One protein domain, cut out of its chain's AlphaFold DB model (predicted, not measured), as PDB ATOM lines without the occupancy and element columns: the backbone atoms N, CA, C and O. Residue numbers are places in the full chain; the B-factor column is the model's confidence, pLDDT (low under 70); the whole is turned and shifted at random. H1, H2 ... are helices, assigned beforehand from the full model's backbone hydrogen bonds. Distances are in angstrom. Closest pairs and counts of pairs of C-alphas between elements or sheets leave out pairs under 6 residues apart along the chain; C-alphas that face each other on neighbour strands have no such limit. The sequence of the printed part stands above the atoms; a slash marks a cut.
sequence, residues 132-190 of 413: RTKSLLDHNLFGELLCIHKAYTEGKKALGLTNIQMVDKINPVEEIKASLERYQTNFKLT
ATOM      1  N   ARG A 132      65.049 -13.232  41.845       77.19
ATOM      2  CA  ARG A 132      65.036 -13.145  40.376       77.19
ATOM      3  C   ARG A 132      63.666 -13.457  39.790       77.19
ATOM      4  O   ARG A 132      63.247 -12.796  38.853       77.19
ATOM      5  N   THR A 133      62.963 -14.443  40.338       77.56
ATOM      6  CA  THR A 133      61.626 -14.828  39.868       77.56
ATOM      7  C   THR A 133      60.559 -13.806  40.259       77.56
ATOM      8  O   THR A 133      59.654 -13.571  39.467       77.56
ATOM      9  N   LYS A 134      60.690 -13.144  41.419       79.69
ATOM     10  CA  LYS A 134      59.846 -11.993  41.788       79.69
ATOM     11  C   LYS A 134      60.075 -10.822  40.829       79.69
ATOM     12  O   LYS A 134      59.138 -10.367  40.191       79.69
ATOM     13  N   SER A 135      61.338 -10.453  40.609       82.19
ATOM     14  CA  SER A 135      61.706  -9.411  39.640       82.19
ATOM     15  C   SER A 135      61.244  -9.725  38.213       82.19
ATOM     16  O   SER A 135      60.954  -8.806  37.452       82.19
ATOM     17  N   LEU A 136      61.188 -11.006  37.838       80.62
ATOM     18  CA  LEU A 136      60.688 -11.449  36.541       80.62
ATOM     19  C   LEU A 136      59.162 -11.291  36.438       80.62
ATOM     20  O   LEU A 136      58.679 -10.832  35.410       80.62
ATOM     21  N   LEU A 137      58.415 -11.617  37.498       80.62
ATOM     22  CA  LEU A 137      56.960 -11.417  37.564       80.62
ATOM     23  C   LEU A 137      56.561  -9.937  37.519       80.62
ATOM     24  O   LEU A 137      55.528  -9.610  36.937       80.62
ATOM     25  N   ASP A 138      57.386  -9.065  38.092       81.56
ATOM     26  CA  ASP A 138      57.172  -7.614  38.098       81.56
ATOM     27  C   ASP A 138      57.560  -6.948  36.763       81.56
ATOM     28  O   ASP A 138      57.353  -5.751  36.566       81.56
ATOM     29  N   HIS A 139      58.130  -7.706  35.821       85.56
ATOM     30  CA  HIS A 139      58.567  -7.180  34.535       85.56
ATOM     31  C   HIS A 139      57.382  -6.945  33.582       85.56
ATOM     32  O   HIS A 139      56.532  -7.818  33.393       85.56
ATOM     33  N   ASN A 140      57.381  -5.807  32.878       83.69
ATOM     34  CA  ASN A 140      56.304  -5.379  31.965       83.69
ATOM     35  C   ASN A 140      55.897  -6.437  30.917       83.69
ATOM     36  O   ASN A 140      54.724  -6.543  30.566       83.69
ATOM     37  N   LEU A 141      56.850  -7.264  30.471       82.62
ATOM     38  CA  LEU A 141      56.621  -8.372  29.528       82.62
ATOM     39  C   LEU A 141      55.560  -9.374  30.015       82.62
ATOM     40  O   LEU A 141      54.802  -9.907  29.207       82.62
ATOM     41  N   PHE A 142      55.466  -9.624  31.324       81.12
ATOM     42  CA  PHE A 142      54.439 -10.512  31.875       81.12
ATOM     43  C   PHE A 142      53.053  -9.859  31.878       81.12
ATOM     44  O   PHE A 142      52.051 -10.555  31.717       81.12
ATOM     45  N   GLY A 143      52.984  -8.527  31.973       80.19
ATOM     46  CA  GLY A 143      51.749  -7.769  31.759       80.19
ATOM     47  C   GLY A 143      51.247  -7.872  30.316       80.19
ATOM     48  O   GLY A 143      50.064  -8.114  30.087       80.19
ATOM     49  N   GLU A 144      52.149  -7.773  29.338       84.62
ATOM     50  CA  GLU A 144      51.819  -7.959  27.918       84.62
ATOM     51  C   GLU A 144      51.376  -9.398  27.622       84.62
ATOM     52  O   GLU A 144      50.368  -9.613  26.946       84.62
ATOM     53  N   LEU A 145      52.067 -10.388  28.194       83.94
ATOM     54  CA  LEU A 145      51.718 -11.802  28.055       83.94
ATOM     55  C   LEU A 145      50.314 -12.109  28.603       83.94
ATOM     56  O   LEU A 145      49.574 -12.878  27.987       83.94
ATOM     57  N   LEU A 146      49.914 -11.474  29.711       83.06
ATOM     58  CA  LEU A 146      48.552 -11.564  30.248       83.06
ATOM     59  C   LEU A 146      47.512 -11.009  29.274       83.06
ATOM     60  O   LEU A 146      46.465 -11.627  29.079       83.06
ATOM     61  N   CYS A 147      47.783  -9.856  28.661       84.12
ATOM     62  CA  CYS A 147      46.889  -9.255  27.674       84.12
ATOM     63  C   CYS A 147      46.741 -10.143  26.430       84.12
ATOM     64  O   CYS A 147      45.621 -10.370  25.974       84.12
ATOM     65  N   ILE A 148      47.848 -10.700  25.929       86.25
ATOM     66  CA  ILE A 148      47.848 -11.629  24.789       86.25
ATOM     67  C   ILE A 148      47.058 -12.893  25.129       86.25
ATOM     68  O   ILE A 148      46.220 -13.323  24.340       86.25
ATOM     69  N   HIS A 149      47.282 -13.472  26.312       83.19
ATOM     70  CA  HIS A 149      46.560 -14.661  26.753       83.19
ATOM     71  C   HIS A 149      45.050 -14.397  26.862       83.19
ATOM     72  O   HIS A 149      44.260 -15.187  26.353       83.19
ATOM     73  N   LYS A 150      44.637 -13.254  27.429       85.00
ATOM     74  CA  LYS A 150      43.221 -12.852  27.487       85.00
ATOM     75  C   LYS A 150      42.607 -12.738  26.093       85.00
ATOM     76  O   LYS A 150      41.636 -13.437  25.815       85.00
ATOM     77  N   ALA A 151      43.224 -11.964  25.199       85.06
ATOM     78  CA  ALA A 151      42.748 -11.798  23.826       85.06
ATOM     79  C   ALA A 151      42.667 -13.139  23.070       85.06
ATOM     80  O   ALA A 151      41.700 -13.406  22.358       85.06
ATOM     81  N   TYR A 152      43.647 -14.023  23.276       83.75
ATOM     82  CA  TYR A 152      43.658 -15.365  22.701       83.75
ATOM     83  C   TYR A 152      42.513 -16.236  23.239       83.75
ATOM     84  O   TYR A 152      41.818 -16.891  22.461       83.75
ATOM     85  N   THR A 153      42.268 -16.229  24.554       80.44
ATOM     86  CA  THR A 153      41.159 -16.991  25.158       80.44
ATOM     87  C   THR A 153      39.789 -16.469  24.727       80.44
ATOM     88  O   THR A 153      38.883 -17.266  24.485       80.44
ATOM     89  N   GLU A 154      39.627 -15.154  24.580       83.75
ATOM     90  CA  GLU A 154      38.401 -14.530  24.078       83.75
ATOM     91  C   GLU A 154      38.153 -14.891  22.610       83.75
ATOM     92  O   GLU A 154      37.059 -15.344  22.268       83.75
ATOM     93  N   GLY A 155      39.181 -14.801  21.759       82.00
ATOM     94  CA  GLY A 155      39.096 -15.222  20.359       82.00
ATOM     95  C   GLY A 155      38.772 -16.711  20.210       82.00
ATOM     96  O   GLY A 155      37.936 -17.096  19.392       82.00
ATOM     97  N   LYS A 156      39.357 -17.564  21.056       78.44
ATOM     98  CA  LYS A 156      39.081 -19.006  21.057       78.44
ATOM     99  C   LYS A 156      37.646 -19.330  21.496       78.44
ATOM    100  O   LYS A 156      37.017 -20.211  20.905       78.44
ATOM    101  N   LYS A 157      37.108 -18.597  22.481       79.38
ATOM    102  CA  LYS A 157      35.697 -18.690  22.902       79.38
ATOM    103  C   LYS A 157      34.745 -18.252  21.790       79.38
ATOM    104  O   LYS A 157      33.761 -18.942  21.544       79.38
ATOM    105  N   ALA A 158      35.061 -17.161  21.090       83.00
ATOM    106  CA  ALA A 158      34.258 -16.664  19.971       83.00
ATOM    107  C   ALA A 158      34.166 -17.668  18.806       83.00
ATOM    108  O   ALA A 158      33.149 -17.726  18.121       83.00
ATOM    109  N   LEU A 159      35.197 -18.497  18.614       81.81
ATOM    110  CA  LEU A 159      35.252 -19.533  17.578       81.81
ATOM    111  C   LEU A 159      34.626 -20.880  17.996       81.81
ATOM    112  O   LEU A 159      34.663 -21.832  17.222       81.81
ATOM    113  N   GLY A 160      34.076 -20.998  19.213       73.19
ATOM    114  CA  GLY A 160      33.446 -22.237  19.694       73.19
ATOM    115  C   GLY A 160      34.422 -23.399  19.940       73.19
ATOM    116  O   GLY A 160      33.999 -24.546  20.077       73.19
ATOM    117  N   LEU A 161      35.730 -23.127  20.021       69.75
ATOM    118  CA  LEU A 161      36.793 -24.129  20.181       69.75
ATOM    119  C   LEU A 161      36.979 -24.539  21.655       69.75
ATOM    120  O   LEU A 161      38.075 -24.455  22.205       69.75
ATOM    121  N   THR A 162      35.910 -24.985  22.313       62.59
ATOM    122  CA  THR A 162      35.887 -25.294  23.758       62.59
ATOM    123  C   THR A 162      36.513 -26.643  24.132       62.59
ATOM    124  O   THR A 162      36.747 -26.902  25.309       62.59
ATOM    125  N   ASN A 163      36.807 -27.506  23.151       59.38
ATOM    126  CA  ASN A 163      37.176 -28.912  23.380       59.38
ATOM    127  C   ASN A 163      38.630 -29.271  23.008       59.38
ATOM    128  O   ASN A 163      38.972 -30.446  22.892       59.38
ATOM    129  N   ILE A 164      39.511 -28.280  22.822       59.94
ATOM    130  CA  ILE A 164      40.941 -28.532  22.571       59.94
ATOM    131  C   ILE A 164      41.685 -28.484  23.909       59.94
ATOM    132  O   ILE A 164      41.971 -27.410  24.445       59.94
ATOM    133  N   GLN A 165      41.977 -29.679  24.425       57.47
ATOM    134  CA  GLN A 165      42.388 -30.036  25.790       57.47
ATOM    135  C   GLN A 165      43.652 -29.371  26.382       57.47
ATOM    136  O   GLN A 165      44.084 -29.796  27.448       57.47
ATOM    137  N   MET A 166      44.262 -28.351  25.771       54.62
ATOM    138  CA  MET A 166      45.625 -27.935  26.161       54.62
ATOM    139  C   MET A 166      45.839 -26.448  26.476       54.62
ATOM    140  O   MET A 166      46.912 -26.115  26.960       54.62
ATOM    141  N   VAL A 167      44.876 -25.542  26.243       53.56
ATOM    142  CA  VAL A 167      45.171 -24.086  26.342       53.56
ATOM    143  C   VAL A 167      44.225 -23.289  27.247       53.56
ATOM    144  O   VAL A 167      44.560 -22.182  27.651       53.56
ATOM    145  N   ASP A 168      43.075 -23.845  27.637       55.22
ATOM    146  CA  ASP A 168      42.063 -23.070  28.383       55.22
ATOM    147  C   ASP A 168      42.243 -23.087  29.902       55.22
ATOM    148  O   ASP A 168      41.512 -22.401  30.609       55.22
ATOM    149  N   LYS A 169      43.167 -23.894  30.431       62.28
ATOM    150  CA  LYS A 169      43.181 -24.183  31.871       62.28
ATOM    151  C   LYS A 169      44.190 -23.380  32.673       62.28
ATOM    152  O   LYS A 169      44.011 -23.288  33.882       62.28
ATOM    153  N   ILE A 170      45.248 -22.850  32.057       66.69
ATOM    154  CA  ILE A 170      46.354 -22.289  32.833       66.69
ATOM    155  C   ILE A 170      46.917 -21.053  32.142       66.69
ATOM    156  O   ILE A 170      47.487 -21.117  31.054       66.69
ATOM    157  N   ASN A 171      46.753 -19.918  32.809       75.00
ATOM    158  CA  ASN A 171      47.441 -18.692  32.468       75.00
ATOM    159  C   ASN A 171      48.928 -18.858  32.841       75.00
ATOM    160  O   ASN A 171      49.226 -19.128  34.009       75.00
ATOM    161  N   PRO A 172      49.875 -18.686  31.898       73.81
ATOM    162  CA  PRO A 172      51.297 -18.947  32.144       73.81
ATOM    163  C   PRO A 172      51.859 -18.117  33.306       73.81
ATOM    164  O   PRO A 172      52.756 -18.554  34.022       73.81
ATOM    165  N   VAL A 173      51.308 -16.925  33.542       78.88
ATOM    166  CA  VAL A 173      51.733 -16.050  34.644       78.88
ATOM    167  C   VAL A 173      51.207 -16.547  35.991       78.88
ATOM    168  O   VAL A 173      51.900 -16.457  37.003       78.88
ATOM    169  N   GLU A 174      49.994 -17.098  36.016       80.12
ATOM    170  CA  GLU A 174      49.403 -17.696  37.218       80.12
ATOM    171  C   GLU A 174      50.081 -19.020  37.570       80.12
ATOM    172  O   GLU A 174      50.274 -19.304  38.747       80.12
ATOM    173  N   GLU A 175      50.534 -19.788  36.577       81.31
ATOM    174  CA  GLU A 175      51.324 -21.001  36.802       81.31
ATOM    175  C   GLU A 175      52.672 -20.691  37.450       81.31
ATOM    176  O   GLU A 175      53.068 -21.343  38.415       81.31
ATOM    177  N   ILE A 176      53.358 -19.652  36.964       79.56
ATOM    178  CA  ILE A 176      54.629 -19.213  37.543       79.56
ATOM    179  C   ILE A 176      54.408 -18.737  38.981       79.56
ATOM    180  O   ILE A 176      55.171 -19.132  39.862       79.56
ATOM    181  N   LYS A 177      53.337 -17.982  39.259       83.06
ATOM    182  CA  LYS A 177      52.974 -17.582  40.631       83.06
ATOM    183  C   LYS A 177      52.659 -18.784  41.524       83.06
ATOM    184  O   LYS A 177      53.258 -18.909  42.587       83.06
ATOM    185  N   ALA A 178      51.815 -19.707  41.070       83.56
ATOM    186  CA  ALA A 178      51.466 -20.915  41.814       83.56
ATOM    187  C   ALA A 178      52.686 -21.818  42.057       83.56
ATOM    188  O   ALA A 178      52.829 -22.408  43.126       83.56
ATOM    189  N   SER A 179      53.597 -21.919  41.087       80.88
ATOM    190  CA  SER A 179      54.853 -22.649  41.255       80.88
ATOM    191  C   SER A 179      55.744 -21.979  42.303       80.88
ATOM    192  O   SER A 179      56.261 -22.658  43.186       80.88
ATOM    193  N   LEU A 180      55.855 -20.649  42.272       83.56
ATOM    194  CA  LEU A 180      56.642 -19.868  43.219       83.56
ATOM    195  C   LEU A 180      56.084 -20.006  44.641       83.56
ATOM    196  O   LEU A 180      56.852 -20.243  45.568       83.56
ATOM    197  N   GLU A 181      54.764 -19.958  44.810       84.56
ATOM    198  CA  GLU A 181      54.096 -20.209  46.091       84.56
ATOM    199  C   GLU A 181      54.354 -21.629  46.605       84.56
ATOM    200  O   GLU A 181      54.735 -21.791  47.764       84.56
ATOM    201  N   ARG A 182      54.247 -22.657  45.748       84.69
ATOM    202  CA  ARG A 182      54.582 -24.050  46.108       84.69
ATOM    203  C   ARG A 182      56.037 -24.200  46.549       84.69
ATOM    204  O   ARG A 182      56.326 -24.894  47.518       84.69
ATOM    205  N   TYR A 183      56.974 -23.565  45.849       80.06
ATOM    206  CA  TYR A 183      58.383 -23.624  46.228       80.06
ATOM    207  C   TYR A 183      58.676 -22.821  47.496       80.06
ATOM    208  O   TYR A 183      59.509 -23.244  48.291       80.06
ATOM    209  N   GLN A 184      57.971 -21.717  47.739       82.38
ATOM    210  CA  GLN A 184      58.081 -20.965  48.987       82.38
ATOM    211  C   GLN A 184      57.513 -21.725  50.186       82.38
ATOM    212  O   GLN A 184      58.118 -21.690  51.257       82.38
ATOM    213  N   THR A 185      56.376 -22.410  50.041       80.19
ATOM    214  CA  THR A 185      55.813 -23.239  51.118       80.19
ATOM    215  C   THR A 185      56.719 -24.426  51.415       80.19
ATOM    216  O   THR A 185      57.037 -24.658  52.578       80.19
ATOM    217  N   ASN A 186      57.232 -25.099  50.383       77.19
ATOM    218  CA  ASN A 186      58.218 -26.166  50.545       77.19
ATOM    219  C   ASN A 186      59.495 -25.654  51.222       77.19
ATOM    220  O   ASN A 186      59.946 -26.268  52.180       77.19
ATOM    221  N   PHE A 187      60.026 -24.498  50.803       72.19
ATOM    222  CA  PHE A 187      61.208 -23.890  51.420       72.19
ATOM    223  C   PHE A 187      60.992 -23.587  52.909       72.19
ATOM    224  O   PHE A 187      61.852 -23.901  53.726       72.19
ATOM    225  N   LYS A 188      59.825 -23.043  53.281       71.00
ATOM    226  CA  LYS A 188      59.458 -22.789  54.684       71.00
ATOM    227  C   LYS A 188      59.313 -24.080  55.501       71.00
ATOM    228  O   LYS A 188      59.686 -24.085  56.668       71.00
ATOM    229  N   LEU A 189      58.813 -25.160  54.901       61.78
ATOM    230  CA  LEU A 189      58.663 -26.466  55.555       61.78
ATOM    231  C   LEU A 189      60.014 -27.169  55.775       61.78
ATOM    232  O   LEU A 189      60.240 -27.734  56.841       61.78
ATOM    233  N   THR A 190      60.939 -27.093  54.816       55.62
ATOM    234  CA  THR A 190      62.300 -27.646  54.961       55.62
ATOM    235  C   THR A 190      63.262 -26.745  55.738       55.62
ATOM    236  O   THR A 190      64.289 -27.218  56.210       55.62
TER     237      THR A 190
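What this domain is: This is residues 132 to 190 of the 413 residues of an uncharacterized protein of Caenorhabditis brenneri (UniProt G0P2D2). Picture a flat, loose V of two long helices, H2 and H3, with the short H1 near its point: H1 turns a corner into H2, and a long unnamed stretch, residues 159 to 171, then folds back from the far end of H2 to bring Val 173, in H3, near Leu 137 of H1 and Phe 142 of H2. From there H3 runs away from H2, and its residues 181 to 190 stick out free; the contacts between the helices are few. The printed part has 59 residues, with three named helices in the order H1, H2, H3 and no named strand, and its class is all helix. It is loose, with a radius of gyration of the C-alphas of 14.6 A, and its C-alphas span 46 by 25 by 10 A.

How they stand to each other: Start at H1, residues 132 to 137, and go on through a tight link of 2 residues into H2, residues 140 to 158. These two are close but not clearly touching: their closest C-alphas, those of Leu 136 and Phe 142, are 7.9 A apart. They run the same way at a steep tilt of 43 degrees. Go on along the long link of 13 residues to H3, residues 172 to 190. With residue 173 alone, H3 only just touches H2, with 3 pairs of C-alphas within 8 A; on the H2 side look at residues 142 to 146 alone. The closest C-alphas are those of Phe 142 and Val 173, 6.8 A apart. H2 and H3 run opposite ways at a steep tilt of 57 degrees. With residues 173 to 180 alone, H3 also only just touches H1, again with 3 pairs within 8 A, the closest C-alphas being those of Leu 137 and Val 173 at 7.6 A. H1 and H3 run opposite ways at a tilt of 37 degrees, only just steep. In H1, H2 and H3 every O i to N i+4 pair is within hydrogen-bond range.

Where its parts are: Find C-alpha 132 at (65.036, -13.145, 40.376), where H1 begins; it ends at residue 137. Find C-alpha 140 at (56.304, -5.379, 31.965); from there H2 runs 27.5 A to C-alpha 158. H3 begins at C-alpha 172 and runs 26.8 A to C-alpha 190 at (62.300, -27.646, 54.961).

The domain as a whole: Look for the two C-alphas farthest apart at Leu 159 and Thr 190, 46.8 A. Without residues 181 to 190, which stand free, the body spans 38 by 20 by 9 A. The printed part has no cut. The mean pLDDT of the printed part is 76.7; look for values under 70 in the B-factor column at residues 161 to 170 and 189 to 190.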